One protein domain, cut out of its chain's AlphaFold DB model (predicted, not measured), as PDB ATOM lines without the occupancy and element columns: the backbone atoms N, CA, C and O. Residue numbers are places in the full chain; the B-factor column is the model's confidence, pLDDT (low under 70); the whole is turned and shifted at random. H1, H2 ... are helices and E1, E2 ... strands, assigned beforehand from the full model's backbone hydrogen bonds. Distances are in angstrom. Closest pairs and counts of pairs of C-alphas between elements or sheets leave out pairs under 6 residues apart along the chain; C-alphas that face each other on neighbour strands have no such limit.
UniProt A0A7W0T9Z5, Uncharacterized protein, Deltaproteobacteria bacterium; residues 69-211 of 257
ATOM      1  N   HIS A  69     111.368 110.641 110.565       92.00
ATOM      2  CA  HIS A  69     111.729 109.489 109.743       92.00
ATOM      3  C   HIS A  69     113.223 109.145 109.818       92.00
ATOM      4  O   HIS A  69     113.569 107.988 109.630       92.00
ATOM      5  N   LEU A  70     114.096 110.110 110.135       95.25
ATOM      6  CA  LEU A  70     115.532 109.863 110.316       95.25
ATOM      7  C   LEU A  70     115.839 109.108 111.614       95.25
ATOM      8  O   LEU A  70     116.921 108.561 111.750       95.25
ATOM      9  N   ASP A  71     114.909 109.101 112.568       96.12
ATOM     10  CA  ASP A  71     115.102 108.529 113.904       96.12
ATOM     11  C   ASP A  71     114.393 107.171 114.063       96.12
ATOM     12  O   ASP A  71     114.221 106.681 115.178       96.12
ATOM     13  N   LYS A  72     113.928 106.570 112.960       95.94
ATOM     14  CA  LYS A  72     113.201 105.295 112.972       95.94
ATOM     15  C   LYS A  72     113.385 104.504 111.684       95.94
ATOM     16  O   LYS A  72     113.545 105.089 110.613       95.94
ATOM     17  N   GLY A  73     113.250 103.190 111.797       95.62
ATOM     18  CA  GLY A  73     113.224 102.271 110.666       95.62
ATOM     19  C   GLY A  73     114.571 102.061 109.978       95.62
ATOM     20  O   GLY A  73     115.620 102.556 110.397       95.62
ATOM     21  N   ILE A  74     114.513 101.298 108.888       97.94
ATOM     22  CA  ILE A  74     115.683 100.853 108.136       97.94
ATOM     23  C   ILE A  74     115.856 101.726 106.892       97.94
ATOM     24  O   ILE A  74     114.916 101.928 106.124       97.94
ATOM     25  N   HIS A  75     117.074 102.216 106.677       98.06
ATOM     26  CA  HIS A  75     117.431 103.105 105.580       98.06
ATOM     27  C   HIS A  75     118.600 102.545 104.781       98.06
ATOM     28  O   HIS A  75     119.568 102.036 105.345       98.06
ATOM     29  N   HIS A  76     118.578 102.748 103.464       98.00
ATOM     30  CA  HIS A  76     119.785 102.584 102.659       98.00
ATOM     31  C   HIS A  76     120.725 103.775 102.885       98.00
ATOM     32  O   HIS A  76     120.268 104.920 102.979       98.00
ATOM     33  N   TYR A  77     122.039 103.541 102.930       97.94
ATOM     34  CA  TYR A  77     123.013 104.565 103.327       97.94
ATOM     35  C   TYR A  77     122.951 105.840 102.466       97.94
ATOM     36  O   TYR A  77     123.020 106.945 103.002       97.94
ATOM     37  N   GLU A  78     122.754 105.708 101.149       97.56
ATOM     38  CA  GLU A  78     122.632 106.857 100.236       97.56
ATOM     39  C   GLU A  78     121.381 107.679 100.533       97.56
ATOM     40  O   GLU A  78     121.453 108.905 100.626       97.56
ATOM     41  N   SER A  79     120.248 107.000 100.742       96.19
ATOM     42  CA  SER A  79     118.976 107.651 101.058       96.19
ATOM     43  C   SER A  79     119.019 108.349 102.415       96.19
ATOM     44  O   SER A  79     118.577 109.489 102.526       96.19
ATOM     45  N   TYR A  80     119.634 107.722 103.423       97.38
ATOM     46  CA  TYR A  80     119.778 108.304 104.753       97.38
ATOM     47  C   TYR A  80     120.679 109.540 104.734       97.38
ATOM     48  O   TYR A  80     120.338 110.568 105.317       97.38
ATOM     49  N   ARG A  81     121.809 109.472 104.016       97.81
ATOM     50  CA  ARG A  81     122.709 110.613 103.833       97.81
ATOM     51  C   ARG A  81     121.994 111.781 103.153       97.81
ATOM     52  O   ARG A  81     122.037 112.893 103.674       97.81
ATOM     53  N   ALA A  82     121.326 111.529 102.026       95.94
ATOM     54  CA  ALA A  82     120.594 112.558 101.293       95.94
ATOM     55  C   ALA A  82     119.477 113.180 102.150       95.94
ATOM     56  O   ALA A  82     119.323 114.399 102.175       95.94
ATOM     57  N   ALA A  83     118.749 112.360 102.914       94.19
ATOM     58  CA  ALA A  83     117.705 112.832 103.817       94.19
ATOM     59  C   ALA A  83     118.270 113.680 104.975       94.19
ATOM     60  O   ALA A  83     117.691 114.710 105.318       94.19
ATOM     61  N   CYS A  84     119.433 113.319 105.535       95.38
ATOM     62  CA  CYS A  84     120.141 114.145 106.521       95.38
ATOM     63  C   CYS A  84     120.563 115.505 105.940       95.38
ATOM     64  O   CYS A  84     120.374 116.536 106.588       95.38
ATOM     65  N   GLU A  85     121.113 115.520 104.721       95.12
ATOM     66  CA  GLU A  85     121.523 116.744 104.020       95.12
ATOM     67  C   GLU A  85     120.311 117.652 103.730       95.12
ATOM     68  O   GLU A  85     120.331 118.837 104.066       95.12
ATOM     69  N   GLN A  86     119.216 117.090 103.204       91.62
ATOM     70  CA  GLN A  86     117.977 117.820 102.911       91.62
ATOM     71  C   GLN A  86     117.293 118.364 104.174       91.62
ATOM     72  O   GLN A  86     116.705 119.446 104.151       91.62
ATOM     73  N   ALA A  87     117.385 117.637 105.288       92.38
ATOM     74  CA  ALA A  87     116.863 118.061 106.583       92.38
ATOM     75  C   ALA A  87     117.705 119.161 107.258       92.38
ATOM     76  O   ALA A  87     117.339 119.620 108.343       92.38
ATOM     77  N   GLY A  88     118.842 119.557 106.671       93.25
ATOM     78  CA  GLY A  88     119.784 120.485 107.295       93.25
ATOM     79  C   GLY A  88     120.457 119.908 108.544       93.25
ATOM     80  O   GLY A  88     120.844 120.674 109.423       93.25
ATOM     81  N   LYS A  89     120.571 118.573 108.630       94.62
ATOM     82  CA  LYS A  89     121.186 117.826 109.741       94.62
ATOM     83  C   LYS A  89     122.325 116.906 109.264       94.62
ATOM     84  O   LYS A  89     122.293 115.700 109.534       94.62
ATOM     85  N   PRO A  90     123.325 117.411 108.517       96.06
ATOM     86  CA  PRO A  90     124.409 116.580 107.989       96.06
ATOM     87  C   PRO A  90     125.236 115.888 109.087       96.06
ATOM     88  O   PRO A  90     125.835 114.849 108.832       96.06
ATOM     89  N   GLU A  91     125.243 116.410 110.316       96.25
ATOM     90  CA  GLU A  91     125.935 115.840 111.477       96.25
ATOM     91  C   GLU A  91     125.382 114.483 111.940       96.25
ATOM     92  O   GLU A  91     126.091 113.735 112.618       96.25
ATOM     93  N   LYS A  92     124.138 114.142 111.567       95.94
ATOM     94  CA  LYS A  92     123.563 112.810 111.817       95.94
ATOM     95  C   LYS A  92     124.196 111.728 110.941       95.94
ATOM     96  O   LYS A  92     124.207 110.557 111.325       95.94
ATOM     97  N   TRP A  93     124.733 112.099 109.781       97.62
ATOM     98  CA  TRP A  93     125.447 111.182 108.905       97.62
ATOM     99  C   TRP A  93     126.921 111.089 109.302       97.62
ATOM    100  O   TRP A  93     127.609 112.092 109.491       97.62
ATOM    101  N   LYS A  94     127.445 109.863 109.364       98.19
ATOM    102  CA  LYS A  94     128.878 109.603 109.523       98.19
ATOM    103  C   LYS A  94     129.345 108.715 108.385       98.19
ATOM    104  O   LYS A  94     128.692 107.732 108.067       98.19
ATOM    105  N   ALA A  95     130.514 109.012 107.817       98.00
ATOM    106  CA  ALA A  95     131.020 108.294 106.642       98.00
ATOM    107  C   ALA A  95     131.092 106.766 106.832       98.00
ATOM    108  O   ALA A  95     130.822 106.019 105.902       98.00
ATOM    109  N   HIS A  96     131.400 106.284 108.042       97.94
ATOM    110  CA  HIS A  96     131.475 104.847 108.321       97.94
ATOM    111  C   HIS A  96     130.109 104.139 108.357       97.94
ATOM    112  O   HIS A  96     130.084 102.914 108.287       97.94
ATOM    113  N   TYR A  97     128.984 104.868 108.404       98.25
ATOM    114  CA  TYR A  97     127.640 104.278 108.316       98.25
ATOM    115  C   TYR A  97     127.373 103.640 106.946       98.25
ATOM    116  O   TYR A  97     126.468 102.823 106.831       98.25
ATOM    117  N   GLN A  98     128.190 103.932 105.926       97.88
ATOM    118  CA  GLN A  98     128.155 103.219 104.643       97.88
ATOM    119  C   GLN A  98     128.402 101.706 104.789       97.88
ATOM    120  O   GLN A  98     127.972 100.931 103.945       97.88
ATOM    121  N   ASN A  99     129.082 101.285 105.863       98.00
ATOM    122  CA  ASN A  99     129.325  99.875 106.168       98.00
ATOM    123  C   ASN A  99     128.191  99.252 107.000       98.00
ATOM    124  O   ASN A  99     128.327  98.119 107.442       98.00
ATOM    125  N   GLY A 100     127.117  99.995 107.260       98.38
ATOM    126  CA  GLY A 100     126.037  99.615 108.158       98.38
ATOM    127  C   GLY A 100     126.167 100.254 109.543       98.38
ATOM    128  O   GLY A 100     127.266 100.450 110.072       98.38
ATOM    129  N   HIS A 101     125.027 100.607 110.131       98.56
ATOM    130  CA  HIS A 101     124.926 101.192 111.464       98.56
ATOM    131  C   HIS A 101     123.554 100.911 112.075       98.56
ATOM    132  O   HIS A 101     122.560 100.847 111.366       98.56
ATOM    133  N   THR A 102     123.483 100.798 113.394       98.56
ATOM    134  CA  THR A 102     122.215 100.855 114.130       98.56
ATOM    135  C   THR A 102     122.411 101.646 115.415       98.56
ATOM    136  O   THR A 102     123.432 101.483 116.087       98.56
ATOM    137  N   GLU A 103     121.447 102.479 115.800       97.88
ATOM    138  CA  GLU A 103     121.455 103.080 117.143       97.88
ATOM    139  C   GLU A 103     121.013 102.091 118.234       97.88
ATOM    140  O   GLU A 103     121.178 102.363 119.427       97.88
ATOM    141  N   ALA A 104     120.481 100.921 117.857       97.88
ATOM    142  CA  ALA A 104     120.066  99.906 118.809       97.88
ATOM    143  C   ALA A 104     121.251  99.436 119.670       97.88
ATOM    144  O   ALA A 104     122.260  98.916 119.185       97.88
ATOM    145  N   ALA A 105     121.116  99.592 120.987       97.31
ATOM    146  CA  ALA A 105     122.083  99.064 121.940       97.31
ATOM    147  C   ALA A 105     122.130  97.527 121.882       97.31
ATOM    148  O   ALA A 105     121.140  96.873 121.564       97.31
ATOM    149  N   GLY A 106     123.278  96.952 122.252       97.31
ATOM    150  CA  GLY A 106     123.454  95.497 122.304       97.31
ATOM    151  C   GLY A 106     124.034  94.866 121.039       97.31
ATOM    152  O   GLY A 106     124.268  93.666 121.027       97.31
ATOM    153  N   TRP A 107     124.361  95.655 120.014       98.50
ATOM    154  CA  TRP A 107     125.042  95.182 118.805       98.50
ATOM    155  C   TRP A 107     126.503  95.636 118.766       98.50
ATOM    156  O   TRP A 107     126.822  96.758 119.179       98.50
ATOM    157  N   ASN A 108     127.398  94.772 118.287       98.38
ATOM    158  CA  ASN A 108     128.686  95.202 117.749       98.38
ATOM    159  C   ASN A 108     128.444  95.741 116.341       98.38
ATOM    160  O   ASN A 108     127.784  95.089 115.529       98.38
ATOM    161  N   GLN A 109     128.961  96.931 116.067       98.31
ATOM    162  CA  GLN A 109     128.729  97.601 114.792       98.31
ATOM    163  C   GLN A 109     129.628  96.994 113.706       98.31
ATOM    164  O   GLN A 109     130.774  96.649 114.016       98.31
ATOM    165  N   PRO A 110     129.193  96.936 112.435       98.31
ATOM    166  CA  PRO A 110     129.998  96.377 111.342       98.31
ATOM    167  C   PRO A 110     131.403  96.993 111.259       98.31
ATOM    168  O   PRO A 110     132.426  96.308 111.171       98.31
ATOM    169  N   TYR A 111     131.479  98.318 111.402       97.44
ATOM    170  CA  TYR A 111     132.734  99.065 111.344       97.44
ATOM    171  C   TYR A 111     133.657  98.858 112.559       97.44
ATOM    172  O   TYR A 111     134.844  99.166 112.459       97.44
ATOM    173  N   GLU A 112     133.175  98.310 113.681       97.19
ATOM    174  CA  GLU A 112     134.023  97.972 114.842       97.19
ATOM    175  C   GLU A 112     134.933  96.766 114.555       97.19
ATOM    176  O   GLU A 112     135.988  96.628 115.170       97.19
ATOM    177  N   HIS A 113     134.563  95.920 113.590       95.81
ATOM    178  CA  HIS A 113     135.291  94.700 113.231       95.81
ATOM    179  C   HIS A 113     135.585  94.592 111.725       95.81
ATOM    180  O   HIS A 113     135.899  93.515 111.225       95.81
ATOM    181  N   ARG A 114     135.572  95.733 111.018       96.81
ATOM    182  CA  ARG A 114     135.922  95.864 109.589       96.81
ATOM    183  C   ARG A 114     135.061  95.003 108.655       96.81
ATOM    184  O   ARG A 114     135.557  94.533 107.633       96.81
ATOM    185  N   ALA A 115     133.790  94.828 108.993       96.88
ATOM    186  CA  ALA A 115     132.808  94.156 108.155       96.88
ATOM    187  C   ALA A 115     131.823  95.161 107.535       96.88
ATOM    188  O   ALA A 115     131.789  96.338 107.910       96.88
ATOM    189  N   VAL A 116     131.035  94.688 106.570       97.69
ATOM    190  CA  VAL A 116     129.983  95.456 105.892       97.69
ATOM    191  C   VAL A 116     128.652  94.768 106.163       97.69
ATOM    192  O   VAL A 116     128.520  93.580 105.891       97.69
ATOM    193  N   ASN A 117     127.688  95.518 106.697       98.12
ATOM    194  CA  ASN A 117     126.348  95.051 107.044       98.12
ATOM    195  C   ASN A 117     126.366  93.738 107.842       98.12
ATOM    196  O   ASN A 117     125.646  92.796 107.525       98.12
ATOM    197  N   ASP A 118     127.226  93.679 108.860       98.12
ATOM    198  CA  ASP A 118     127.401  92.535 109.747       98.12
ATOM    199  C   ASP A 118     127.300  92.984 111.208       98.12
ATOM    200  O   ASP A 118     128.185  93.654 111.742       98.12
ATOM    201  N   TRP A 119     126.188  92.647 111.849       98.62
ATOM    202  CA  TRP A 119     125.917  92.954 113.244       98.62
ATOM    203  C   TRP A 119     125.938  91.668 114.049       98.62
ATOM    204  O   TRP A 119     125.206  90.724 113.757       98.62
ATOM    205  N   THR A 120     126.729  91.652 115.119       98.31
ATOM    206  CA  THR A 120     126.761  90.539 116.075       98.31
ATOM    207  C   THR A 120     126.230  90.990 117.425       98.31
ATOM    208  O   THR A 120     126.576  92.070 117.916       98.31
ATOM    209  N   LEU A 121     125.377  90.172 118.035       98.50
ATOM    210  CA  LEU A 121     124.787  90.482 119.330       98.50
ATOM    211  C   LEU A 121     125.838  90.401 120.449       98.50
ATOM    212  O   LEU A 121     126.572  89.416 120.587       98.50
ATOM    213  N   LYS A 122     125.895  91.436 121.289       98.44
ATOM    214  CA  LYS A 122     126.765  91.515 122.467       98.44
ATOM    215  C   LYS A 122     126.311  90.534 123.546       98.44
ATOM    216  O   LYS A 122     125.125  90.259 123.724       98.44
ATOM    217  N   LYS A 123     127.279  90.049 124.324       98.12
ATOM    218  CA  LYS A 123     127.030  89.216 125.507       98.12
ATOM    219  C   LYS A 123     126.121  89.943 126.510       98.12
ATOM    220  O   LYS A 123     126.253  91.153 126.677       98.12
ATOM    221  N   GLY A 124     125.232  89.210 127.178       98.06
ATOM    222  CA  GLY A 124     124.301  89.754 128.172       98.06
ATOM    223  C   GLY A 124     123.164  90.597 127.587       98.06
ATOM    224  O   GLY A 124     122.588  91.413 128.304       98.06
ATOM    225  N   THR A 125     122.856  90.440 126.298       98.56
ATOM    226  CA  THR A 125     121.767  91.156 125.616       98.56
ATOM    227  C   THR A 125     120.674  90.165 125.216       98.56
ATOM    228  O   THR A 125     120.990  89.114 124.668       98.56
ATOM    229  N   SER A 126     119.401  90.507 125.458       98.62
ATOM    230  CA  SER A 126     118.243  89.776 124.911       98.62
ATOM    231  C   SER A 126     118.219  89.904 123.386       98.62
ATOM    232  O   SER A 126     118.228  91.017 122.854       98.62
ATOM    233  N   ALA A 127     118.210  88.771 122.692       98.69
ATOM    234  CA  ALA A 127     118.187  88.698 121.240       98.69
ATOM    235  C   ALA A 127     116.870  89.241 120.668       98.69
ATOM    236  O   ALA A 127     116.903  90.010 119.708       98.69
ATOM    237  N   SER A 128     115.727  88.909 121.275       98.69
ATOM    238  CA  SER A 128     114.414  89.382 120.838       98.69
ATOM    239  C   SER A 128     114.279  90.896 120.975       98.69
ATOM    240  O   SER A 128     113.849  91.568 120.036       98.69
ATOM    241  N   ASP A 129     114.679  91.457 122.121       98.69
ATOM    242  CA  ASP A 129     114.596  92.900 122.354       98.69
ATOM    243  C   ASP A 129     115.572  93.668 121.460       98.69
ATOM    244  O   ASP A 129     115.242  94.743 120.951       98.69
ATOM    245  N   ALA A 130     116.778  93.131 121.257       98.56
ATOM    246  CA  ALA A 130     117.777  93.741 120.390       98.56
ATOM    247  C   ALA A 130     117.339  93.752 118.922       98.56
ATOM    248  O   ALA A 130     117.542  94.770 118.261       98.56
ATOM    249  N   LEU A 131     116.714  92.674 118.432       98.62
ATOM    250  CA  LEU A 131     116.166  92.589 117.077       98.62
ATOM    251  C   LEU A 131     115.026  93.590 116.870       98.62
ATOM    252  O   LEU A 131     115.081  94.408 115.957       98.62
ATOM    253  N   LYS A 132     114.051  93.622 117.787       98.50
ATOM    254  CA  LYS A 132     112.950  94.600 117.755       98.50
ATOM    255  C   LYS A 132     113.462  96.039 117.717       98.50
ATOM    256  O   LYS A 132     112.976  96.858 116.942       98.50
ATOM    257  N   ARG A 133     114.468  96.358 118.540       98.44
ATOM    258  CA  ARG A 133     115.103  97.687 118.546       98.44
ATOM    259  C   ARG A 133     115.887  97.968 117.272       98.44
ATOM    260  O   ARG A 133     115.880  99.110 116.831       98.44
ATOM    261  N   TRP A 134     116.540  96.960 116.698       98.44
ATOM    262  CA  TRP A 134     117.252  97.079 115.427       98.44
ATOM    263  C   TRP A 134     116.291  97.451 114.292       98.44
ATOM    264  O   TRP A 134     116.599  98.346 113.511       98.44
ATOM    265  N   MET A 135     115.101  96.846 114.247       97.94
ATOM    266  CA  MET A 135     114.084  97.162 113.234       97.94
ATOM    267  C   MET A 135     113.349  98.487 113.495       97.94
ATOM    268  O   MET A 135     112.967  99.180 112.554       97.94
ATOM    269  N   ALA A 136     113.123  98.846 114.763       96.56
ATOM    270  CA  ALA A 136     112.379 100.054 115.126       96.56
ATOM    271  C   ALA A 136     113.235 101.333 115.092       96.56
ATOM    272  O   ALA A 136     112.742 102.395 114.705       96.56
ATOM    273  N   GLY A 137     114.492 101.243 115.532       93.44
ATOM    274  CA  GLY A 137     115.427 102.364 115.602       93.44
ATOM    275  C   GLY A 137     116.016 102.734 114.240       93.44
ATOM    276  O   GLY A 137     115.818 102.005 113.271       93.44
ATOM    277  N   PRO A 138     116.741 103.862 114.151       96.25
ATOM    278  CA  PRO A 138     117.411 104.255 112.924       96.25
ATOM    279  C   PRO A 138     118.553 103.282 112.641       96.25
ATOM    280  O   PRO A 138     119.579 103.239 113.331       96.25
ATOM    281  N   THR A 139     118.347 102.484 111.604       98.31
ATOM    282  CA  THR A 139     119.288 101.467 111.158       98.31
ATOM    283  C   THR A 139     119.640 101.737 109.706       98.31
ATOM    284  O   THR A 139     118.771 101.794 108.843       98.31
ATOM    285  N   ILE A 140     120.926 101.917 109.426       98.56
ATOM    286  CA  ILE A 140     121.455 101.972 108.069       98.56
ATOM    287  C   ILE A 140     121.899 100.564 107.696       98.56
ATOM    288  O   ILE A 140     122.851 100.050 108.281       98.56
ATOM    289  N   ALA A 141     121.222  99.956 106.731       98.44
ATOM    290  CA  ALA A 141     121.517  98.614 106.248       98.44
ATOM    291  C   ALA A 141     121.251  98.518 104.740       98.44
ATOM    292  O   ALA A 141     120.534  99.339 104.163       98.44
ATOM    293  N   ASP A 142     121.835  97.517 104.085       97.88
ATOM    294  CA  ASP A 142     121.390  97.146 102.743       97.88
ATOM    295  C   ASP A 142     120.087  96.324 102.791       97.88
ATOM    296  O   ASP A 142     119.604  95.919 103.852       97.88
ATOM    297  N   TYR A 143     119.514  96.064 101.615       96.94
ATOM    298  CA  TYR A 143     118.268  95.305 101.505       96.94
ATOM    299  C   TYR A 143     118.406  93.841 101.953       96.94
ATOM    300  O   TYR A 143     117.419  93.250 102.373       96.94
ATOM    301  N   ARG A 144     119.601  93.240 101.869       97.81
ATOM    302  CA  ARG A 144     119.824  91.827 102.214       97.81
ATOM    303  C   ARG A 144     119.783  91.633 103.719       97.81
ATOM    304  O   ARG A 144     119.097  90.741 104.198       97.81
ATOM    305  N   ALA A 145     120.481  92.494 104.455       97.94
ATOM    306  CA  ALA A 145     120.428  92.507 105.909       97.94
ATOM    307  C   ALA A 145     119.022  92.847 106.421       97.94
ATOM    308  O   ALA A 145     118.581  92.248 107.398       97.94
ATOM    309  N   ALA A 146     118.312  93.767 105.756       98.06
ATOM    310  CA  ALA A 146     116.936  94.107 106.110       98.06
ATOM    311  C   ALA A 146     115.978  92.913 105.955       98.06
ATOM    312  O   ALA A 146     115.254  92.605 106.895       98.06
ATOM    313  N   LEU A 147     116.015  92.214 104.813       97.25
ATOM    314  CA  LEU A 147     115.198  91.013 104.583       97.25
ATOM    315  C   LEU A 147     115.546  89.894 105.568       97.25
ATOM    316  O   LEU A 147     114.657  89.270 106.130       97.25
ATOM    317  N   LEU A 148     116.837  89.683 105.834       97.75
ATOM    318  CA  LEU A 148     117.256  88.675 106.802       97.75
ATOM    319  C   LEU A 148     116.757  88.993 108.218       97.75
ATOM    320  O   LEU A 148     116.369  88.090 108.949       97.75
ATOM    321  N   ALA A 149     116.776  90.264 108.627       98.12
ATOM    322  CA  ALA A 149     116.256  90.670 109.929       98.12
ATOM    323  C   ALA A 149     114.747  90.403 110.056       98.12
ATOM    324  O   ALA A 149     114.315  89.967 111.121       98.12
ATOM    325  N   ASP A 150     113.986  90.618 108.981       98.00
ATOM    326  CA  ASP A 150     112.550  90.321 108.903       98.00
ATOM    327  C   ASP A 150     112.285  88.811 109.034       98.00
ATOM    328  O   ASP A 150     111.545  88.386 109.915       98.00
ATOM    329  N   GLU A 151     113.005  87.976 108.274       97.69
ATOM    330  CA  GLU A 151     112.914  86.511 108.385       97.69
ATOM    331  C   GLU A 151     113.259  86.007 109.799       97.69
ATOM    332  O   GLU A 151     112.595  85.127 110.349       97.69
ATOM    333  N   ILE A 152     114.294  86.576 110.426       98.38
ATOM    334  CA  ILE A 152     114.654  86.265 111.814       98.38
ATOM    335  C   ILE A 152     113.522  86.679 112.770       98.38
ATOM    336  O   ILE A 152     113.261  85.966 113.745       98.38
ATOM    337  N   ASP A 153     112.856  87.811 112.523       98.50
ATOM    338  CA  ASP A 153     111.746  88.293 113.346       98.50
ATOM    339  C   ASP A 153     110.521  87.376 113.257       98.50
ATOM    340  O   ASP A 153     109.909  87.078 114.284       98.50
ATOM    341  N   GLU A 154     110.238  86.822 112.075       98.12
ATOM    342  CA  GLU A 154     109.212  85.789 111.897       98.12
ATOM    343  C   GLU A 154     109.533  84.527 112.713       98.12
ATOM    344  O   GLU A 154     108.670  83.990 113.415       98.12
ATOM    345  N   VAL A 155     110.792  84.067 112.691       98.12
ATOM    346  CA  VAL A 155     111.232  82.923 113.510       98.12
ATOM    347  C   VAL A 155     111.109  83.229 115.002       98.12
ATOM    348  O   VAL A 155     110.681  82.368 115.779       98.12
ATOM    349  N   ARG A 156     111.471  84.447 115.424       98.44
ATOM    350  CA  ARG A 156     111.294  84.912 116.807       98.44
ATOM    351  C   ARG A 156     109.824  84.851 117.209       98.44
ATOM    352  O   ARG A 156     109.535  84.332 118.289       98.44
ATOM    353  N   ASP A 157     108.919  85.361 116.379       98.38
ATOM    354  CA  ASP A 157     107.480  85.352 116.654       98.38
ATOM    355  C   ASP A 157     106.916  83.927 116.735       98.38
ATOM    356  O   ASP A 157     106.145  83.631 117.650       98.38
ATOM    357  N   GLU A 158     107.356  83.012 115.866       97.81
ATOM    358  CA  GLU A 158     106.951  81.599 115.901       97.81
ATOM    359  C   GLU A 158     107.420  80.884 117.185       97.81
ATOM    360  O   GLU A 158     106.676  80.107 117.790       97.81
ATOM    361  N   MET A 159     108.656  81.137 117.630       97.56
ATOM    362  CA  MET A 159     109.240  80.491 118.816       97.56
ATOM    363  C   MET A 159     108.836  81.140 120.145       97.56
ATOM    364  O   MET A 159     108.884  80.486 121.194       97.56
ATOM    365  N   GLY A 160     108.500  82.428 120.111       98.19
ATOM    366  CA  GLY A 160     108.341  83.294 121.268       98.19
ATOM    367  C   GLY A 160     109.671  83.811 121.836       98.19
ATOM    368  O   GLY A 160     110.667  83.087 121.936       98.19
ATOM    369  N   ASP A 161     109.649  85.061 122.306       98.62
ATOM    370  CA  ASP A 161     110.821  85.818 122.781       98.62
ATOM    371  C   ASP A 161     111.685  85.042 123.794       98.62
ATOM    372  O   ASP A 161     112.898  84.942 123.649       98.62
ATOM    373  N   ARG A 162     111.067  84.403 124.800       98.19
ATOM    374  CA  ARG A 162     111.808  83.679 125.851       98.19
ATOM    375  C   ARG A 162     112.629  82.512 125.303       98.19
ATOM    376  O   ARG A 162     113.719  82.238 125.806       98.19
ATOM    377  N   LYS A 163     112.080  81.760 124.345       98.06
ATOM    378  CA  LYS A 163     112.792  80.627 123.741       98.06
ATOM    379  C   LYS A 163     113.882  81.147 122.812       98.06
ATOM    380  O   LYS A 163     115.002  80.650 122.876       98.06
ATOM    381  N   PHE A 164     113.563  82.168 122.023       98.56
ATOM    382  CA  PHE A 164     114.506  82.833 121.136       98.56
ATOM    383  C   PHE A 164     115.738  83.354 121.896       98.56
ATOM    384  O   PHE A 164     116.869  83.024 121.543       98.56
ATOM    385  N   ASP A 165     115.535  84.045 123.019       98.62
ATOM    386  CA  ASP A 165     116.620  84.571 123.854       98.62
ATOM    387  C   ASP A 165     117.529  83.478 124.421       98.62
ATOM    388  O   ASP A 165     118.756  83.582 124.395       98.62
ATOM    389  N   ARG A 166     116.949  82.372 124.894       97.75
ATOM    390  CA  ARG A 166     117.723  81.237 125.423       97.75
ATOM    391  C   ARG A 166     118.614  80.572 124.384       97.75
ATOM    392  O   ARG A 166     119.581  79.915 124.763       97.75
ATOM    393  N   LEU A 167     118.263  80.691 123.107       97.88
ATOM    394  CA  LEU A 167     118.993  80.068 122.013       97.88
ATOM    395  C   LEU A 167     119.991  81.028 121.371       97.88
ATOM    396  O   LEU A 167     121.080  80.584 121.021       97.88
ATOM    397  N   PHE A 168     119.655  82.309 121.226       98.38
ATOM    398  CA  PHE A 168     120.417  83.228 120.371       98.38
ATOM    399  C   PHE A 168     120.994  84.448 121.116       98.38
ATOM    400  O   PHE A 168     121.850  85.147 120.573       98.38
ATOM    401  N   GLY A 169     120.609  84.686 122.372       98.31
ATOM    402  CA  GLY A 169     121.199  85.715 123.234       98.31
ATOM    403  C   GLY A 169     120.270  86.119 124.371       98.31
ATOM    404  O   GLY A 169     119.120  86.469 124.127       98.31
ATOM    405  N   SER A 170     120.760  86.086 125.613       98.31
ATOM    406  CA  SER A 170     119.928  86.359 126.790       98.31
ATOM    407  C   SER A 170     120.493  87.501 127.630       98.31
ATOM    408  O   SER A 170     121.705  87.682 127.763       98.31
ATOM    409  N   ALA A 171     119.598  88.270 128.251       98.06
ATOM    410  CA  ALA A 171     119.964  89.219 129.302       98.06
ATOM    411  C   ALA A 171     120.255  88.517 130.645       98.06
ATOM    412  O   ALA A 171     120.867  89.101 131.540       98.06
ATOM    413  N   ASN A 172     119.826  87.261 130.808       98.25
ATOM    414  CA  ASN A 172     120.150  86.457 131.977       98.25
ATOM    415  C   ASN A 172     121.552  85.852 131.828       98.25
ATOM    416  O   ASN A 172     121.785  85.041 130.939       98.25
ATOM    417  N   GLU A 173     122.472  86.187 132.734       97.56
ATOM    418  CA  GLU A 173     123.876  85.765 132.632       97.56
ATOM    419  C   GLU A 173     124.067  84.237 132.588       97.56
ATOM    420  O   GLU A 173     124.939  83.744 131.873       97.56
ATOM    421  N   ALA A 174     123.269  83.477 133.346       97.00
ATOM    422  CA  ALA A 174     123.395  82.023 133.399       97.00
ATOM    423  C   ALA A 174     122.940  81.372 132.085       97.00
ATOM    424  O   ALA A 174     123.630  80.488 131.578       97.00
ATOM    425  N   GLU A 175     121.820  81.835 131.524       97.19
ATOM    426  CA  GLU A 175     121.340  81.385 130.213       97.19
ATOM    427  C   GLU A 175     122.321  81.813 129.110       97.19
ATOM    428  O   GLU A 175     122.757  80.990 128.312       97.19
ATOM    429  N   ASP A 176     122.760  83.070 129.122       97.69
ATOM    430  CA  ASP A 176     123.625  83.653 128.096       97.69
ATOM    431  C   ASP A 176     125.029  83.023 128.043       97.69
ATOM    432  O   ASP A 176     125.652  82.934 126.982       97.69
ATOM    433  N   ARG A 177     125.532  82.534 129.184       97.56
ATOM    434  CA  ARG A 177     126.794  81.783 129.263       97.56
ATOM    435  C   ARG A 177     126.708  80.416 128.582       97.56
ATOM    436  O   ARG A 177     127.739  79.919 128.135       97.56
ATOM    437  N   ALA A 178     125.521  79.816 128.512       96.56
ATOM    438  CA  ALA A 178     125.315  78.526 127.859       96.56
ATOM    439  C   ALA A 178     125.253  78.635 126.324       96.56
ATOM    440  O   ALA A 178     125.334  77.612 125.648       96.56
ATOM    441  N   ILE A 179     125.134  79.850 125.775       97.12
ATOM    442  CA  ILE A 179     124.984  80.098 124.338       97.12
ATOM    443  C   ILE A 179     126.367  80.150 123.669       97.12
ATOM    444  O   ILE A 179     127.161  81.052 123.978       97.12
ATOM    445  N   PRO A 180     126.681  79.229 122.734       96.44
ATOM    446  CA  PRO A 180     127.923  79.278 121.971       96.44
ATOM    447  C   PRO A 180     128.046  80.580 121.178       96.44
ATOM    448  O   PRO A 180     127.069  81.072 120.620       96.44
ATOM    449  N   VAL A 181     129.265  81.117 121.052       95.00
ATOM    450  CA  VAL A 181     129.508  82.362 120.293       95.00
ATOM    451  C   VAL A 181     129.033  82.243 118.841       95.00
ATOM    452  O   VAL A 181     128.456  83.187 118.319       95.00
ATOM    453  N   SER A 182     129.205  81.075 118.217       94.75
ATOM    454  CA  SER A 182     128.754  80.794 116.846       94.75
ATOM    455  C   SER A 182     127.234  80.726 116.680       94.75
ATOM    456  O   SER A 182     126.757  80.774 115.555       94.75
ATOM    457  N   GLN A 183     126.489  80.571 117.777       96.31
ATOM    458  CA  GLN A 183     125.028  80.498 117.787       96.31
ATOM    459  C   GLN A 183     124.390  81.845 118.149       96.31
ATOM    460  O   GLN A 183     123.179  82.005 118.036       96.31
ATOM    461  N   ARG A 184     125.174  82.828 118.600       97.25
ATOM    462  CA  ARG A 184     124.628  84.145 118.932       97.25
ATOM    463  C   ARG A 184     124.001  84.799 117.717       97.25
ATOM    464  O   ARG A 184     124.511  84.666 116.605       97.25
ATOM    465  N   LEU A 185     122.934  85.553 117.966       98.38
ATOM    466  CA  LEU A 185     122.226  86.274 116.927       98.38
ATOM    467  C   LEU A 185     123.199  87.153 116.132       98.38
ATOM    468  O   LEU A 185     123.967  87.946 116.692       98.38
ATOM    469  N   ARG A 186     123.142  86.994 114.813       98.00
ATOM    470  CA  ARG A 186     123.929  87.745 113.846       98.00
ATOM    471  C   ARG A 186     123.034  88.104 112.671       98.00
ATOM    472  O   ARG A 186     122.371  87.230 112.125       98.00
ATOM    473  N   ILE A 187     123.044  89.373 112.288       98.25
ATOM    474  CA  ILE A 187     122.403  89.860 111.065       98.25
ATOM    475  C   ILE A 187     123.545  90.181 110.115       98.25
ATOM    476  O   ILE A 187     124.370  91.035 110.428       98.25
ATOM    477  N   SER A 188     123.642  89.473 108.993       97.75
ATOM    478  CA  SER A 188     124.711  89.696 108.022       97.75
ATOM    479  C   SER A 188     124.194  89.571 106.599       97.75
ATOM    480  O   SER A 188     123.554  88.576 106.263       97.75
ATOM    481  N   SER A 189     124.534  90.529 105.738       97.12
ATOM    482  CA  SER A 189     124.204  90.453 104.308       97.12
ATOM    483  C   SER A 189     124.793  89.223 103.613       97.12
ATOM    484  O   SER A 189     124.220  88.747 102.632       97.12
ATOM    485  N   ASP A 190     125.900  88.680 104.127       95.56
ATOM    486  CA  ASP A 190     126.533  87.468 103.597       95.56
ATOM    487  C   ASP A 190     125.714  86.201 103.896       95.56
ATOM    488  O   ASP A 190     125.846  85.198 103.195       95.56
ATOM    489  N   ALA A 191     124.847  86.237 104.912       93.75
ATOM    490  CA  ALA A 191     123.986  85.118 105.286       93.75
ATOM    491  C   ALA A 191     122.675  85.060 104.478       93.75
ATOM    492  O   ALA A 191     121.959  84.068 104.571       93.75
ATOM    493  N   TYR A 192     122.375  86.066 103.649       89.94
ATOM    494  CA  TYR A 192     121.116  86.163 102.895       89.94
ATOM    495  C   TYR A 192     120.843  84.975 101.956       89.94
ATOM    496  O   TYR A 192     119.698  84.629 101.700       89.94
ATOM    497  N   THR A 193     121.880  84.324 101.424       87.62
ATOM    498  CA  THR A 193     121.719  83.137 100.560       87.62
ATOM    499  C   THR A 193     121.792  81.818 101.321       87.62
ATOM    500  O   THR A 193     121.697  80.745 100.720       87.62
ATOM    501  N   THR A 194     121.997  81.873 102.636       89.88
ATOM    502  CA  THR A 194     122.047  80.687 103.483       89.88
ATOM    503  C   THR A 194     120.660  80.422 104.055       89.88
ATOM    504  O   THR A 194     119.950  81.373 104.367       89.88
ATOM    505  N   PRO A 195     120.261  79.153 104.239       92.19
ATOM    506  CA  PRO A 195     118.980  78.815 104.854       92.19
ATOM    507  C   PRO A 195     119.047  79.039 106.377       92.19
ATOM    508  O   PRO A 195     118.977  78.093 107.163       92.19
ATOM    509  N   LEU A 196     119.265  80.286 106.807       91.88
ATOM    510  CA  LEU A 196     119.465  80.647 108.212       91.88
ATOM    511  C   LEU A 196     118.226  80.306 109.042       91.88
ATOM    512  O   LEU A 196     118.347  79.707 110.108       91.88
ATOM    513  N   THR A 197     117.042  80.609 108.518       91.44
ATOM    514  CA  THR A 197     115.745  80.293 109.131       91.44
ATOM    515  C   THR A 197     115.623  78.801 109.449       91.44
ATOM    516  O   THR A 197     115.286  78.434 110.578       91.44
ATOM    517  N   ASP A 198     115.988  77.923 108.508       93.50
ATOM    518  CA  ASP A 198     115.964  76.472 108.727       93.50
ATOM    519  C   ASP A 198     116.971  76.043 109.798       93.50
ATOM    520  O   ASP A 198     116.662  75.201 110.644       93.50
ATOM    521  N   GLN A 199     118.165  76.646 109.814       95.06
ATOM    522  CA  GLN A 199     119.179  76.373 110.836       95.06
ATOM    523  C   GLN A 199     118.700  76.791 112.230       95.06
ATOM    524  O   GLN A 199     118.832  76.024 113.186       95.06
ATOM    525  N   MET A 200     118.092  77.973 112.356       96.75
ATOM    526  CA  MET A 200     117.541  78.458 113.622       96.75
ATOM    527  C   MET A 200     116.419  77.542 114.126       96.75
ATOM    528  O   MET A 200     116.408  77.160 115.300       96.75
ATOM    529  N   LYS A 201     115.516  77.114 113.234       96.00
ATOM    530  CA  LYS A 201     114.448  76.155 113.552       96.00
ATOM    531  C   LYS A 201     114.995  74.787 113.961       96.00
ATOM    532  O   LYS A 201     114.517  74.213 114.941       96.00
ATOM    533  N   ALA A 202     116.030  74.291 113.285       96.56
ATOM    534  CA  ALA A 202     116.687  73.034 113.639       96.56
ATOM    535  C   ALA A 202     117.306  73.084 115.047       96.56
ATOM    536  O   ALA A 202     117.074  72.179 115.851       96.56
ATOM    537  N   ILE A 203     118.009  74.172 115.385       95.69
ATOM    538  CA  ILE A 203     118.580  74.396 116.725       95.69
ATOM    539  C   ILE A 203     117.482  74.379 117.795       95.69
ATOM    540  O   ILE A 203     117.623  73.749 118.846       95.69
ATOM    541  N   ALA A 204     116.355  75.036 117.526       95.50
ATOM    542  CA  ALA A 204     115.232  75.071 118.451       95.50
ATOM    543  C   ALA A 204     114.555  73.706 118.641       95.50
ATOM    544  O   ALA A 204     114.147  73.387 119.761       95.50
ATOM    545  N   ALA A 205     114.439  72.903 117.583       96.06
ATOM    546  CA  ALA A 205     113.902  71.546 117.659       96.06
ATOM    547  C   ALA A 205     114.839  70.602 118.436       96.06
ATOM    548  O   ALA A 205     114.387  69.777 119.239       96.06
ATOM    549  N   GLU A 206     116.154  70.744 118.250       95.44
ATOM    550  CA  GLU A 206     117.156  69.999 119.012       95.44
ATOM    551  C   GLU A 206     117.094  70.353 120.506       95.44
ATOM    552  O   GLU A 206     117.097  69.460 121.358       95.44
ATOM    553  N   ALA A 207     116.976  71.644 120.835       93.12
ATOM    554  CA  ALA A 207     116.841  72.106 122.214       93.12
ATOM    555  C   ALA A 207     115.582  71.542 122.896       93.12
ATOM    556  O   ALA A 207     115.655  71.064 124.033       93.12
ATOM    557  N   ASP A 208     114.447  71.517 122.192       93.88
ATOM    558  CA  ASP A 208     113.214  70.913 122.707       93.88
ATOM    559  C   ASP A 208     113.384  69.412 122.950       93.88
ATOM    560  O   ASP A 208     112.965  68.900 123.990       93.88
ATOM    561  N   THR A 209     114.039  68.706 122.027       93.81
ATOM    562  CA  THR A 209     114.304  67.268 122.155       93.81
ATOM    563  C   THR A 209     115.165  66.975 123.382       93.81
ATOM    564  O   THR A 209     114.809  66.111 124.183       93.81
ATOM    565  N   LYS A 210     116.243  67.743 123.590       91.50
ATOM    566  CA  LYS A 210     117.105  67.628 124.778       91.50
ATOM    567  C   LYS A 210     116.346  67.903 126.076       91.50
ATOM    568  O   LYS A 210     116.558  67.199 127.054       91.50
ATOM    569  N   SER A 211     115.427  68.871 126.086       89.31
ATOM    570  CA  SER A 211     114.629  69.191 127.282       89.31
ATOM    571  C   SER A 211     113.626  68.097 127.678       89.31
ATOM    572  O   SER A 211     113.217  68.027 128.836       89.31
TER     573      SER A 211
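AT A GLANCE: This is residues 69 to 211 of the 257 residues of an uncharacterized protein of Deltaproteobacteria bacterium (UniProt A0A7W0T9Z5). An elongated body has a small ladder of two short strands, E1 and E2, in its middle, with H4 packed along E2 and H3 crossing H4 nearby. H1 and H2 make one end; H5, H6 and the far part of H7 lie toward the other, where H7 runs out to the tip. The 143 printed residues hold seven named helices and two named strands, in the order H1 H2 E1 H3 H4 H5 H6 E2 H7; the sheet is antiparallel, order E1 - E2, and the class is mostly helix. The whole is compact, with a radius of gyration of the C-alphas of 15.7 A, and spans 55 by 30 by 26 A.

HOW THE PARTS SIT: E1, residues 118 to 121, and E2, residues 186 to 188, are antiparallel neighbours at 174 degrees; N 119 and O 187 are within hydrogen-bond range at 2.8 A, N 187 and O 119 at 2.9 A. H4, residues 143 to 159, comes closest to E2 at the C-alphas of Ala 145 and Ser 188, 5.5 A. H3, residues 127 to 136, touches residues 149 to 156 of H4, closest at the C-alphas of Ser 128 and Arg 156, 6.8 A, at a steep tilt of 46 degrees, opposite ways. H5, residues 161 to 168, touches H3 about perpendicular at 74 degrees, closest at the C-alphas of Ala 127 and Asp 165, 5.1 A. H7, residues 196 to 211, touches H4 with its residues 197 to 201, closest at the C-alphas of Ile 152 and Thr 197, 6.6 A, at a shallow tilt of 24 degrees, the same way. H6, residues 173 to 177, is close to H5 but not clearly touching, closest at the C-alphas of Arg 166 and Glu 175, 6.0 A. H1, residues 77 to 86, and H2, residues 95 to 99, only just touch, with 3 pairs of C-alphas within 8 A, the closest those of Tyr 77 and Gln 98, 5.5 A; H1 and H4 are apart. Every O i to N i+4 pair is within hydrogen-bond range in H1, H3, H4, H5, H6 and H7; H2 has 0 of 1, but 2 of 2 O i to N i+3 pairs.

IN THESE COORDINATES: H4 is 24.5 A long and H7 22.8 A, H1 14.2 A and H3 14.1 A, from first to last C-alpha. H1 begins at C-alpha 77 (123.013, 104.565, 103.327), and H7 ends at C-alpha 211 (114.629, 69.191, 127.282).

THE WHOLE: The two C-alphas farthest apart, those of Gly 88 and Lys 210, are 55.7 A apart. The link from H2 to E1 is long, 18 residues; in it residues 107 to 108 pair antiparallel with residues 120 to 121 of E1. The printed part has no cut, and no printed residue is under 70 in pLDDT.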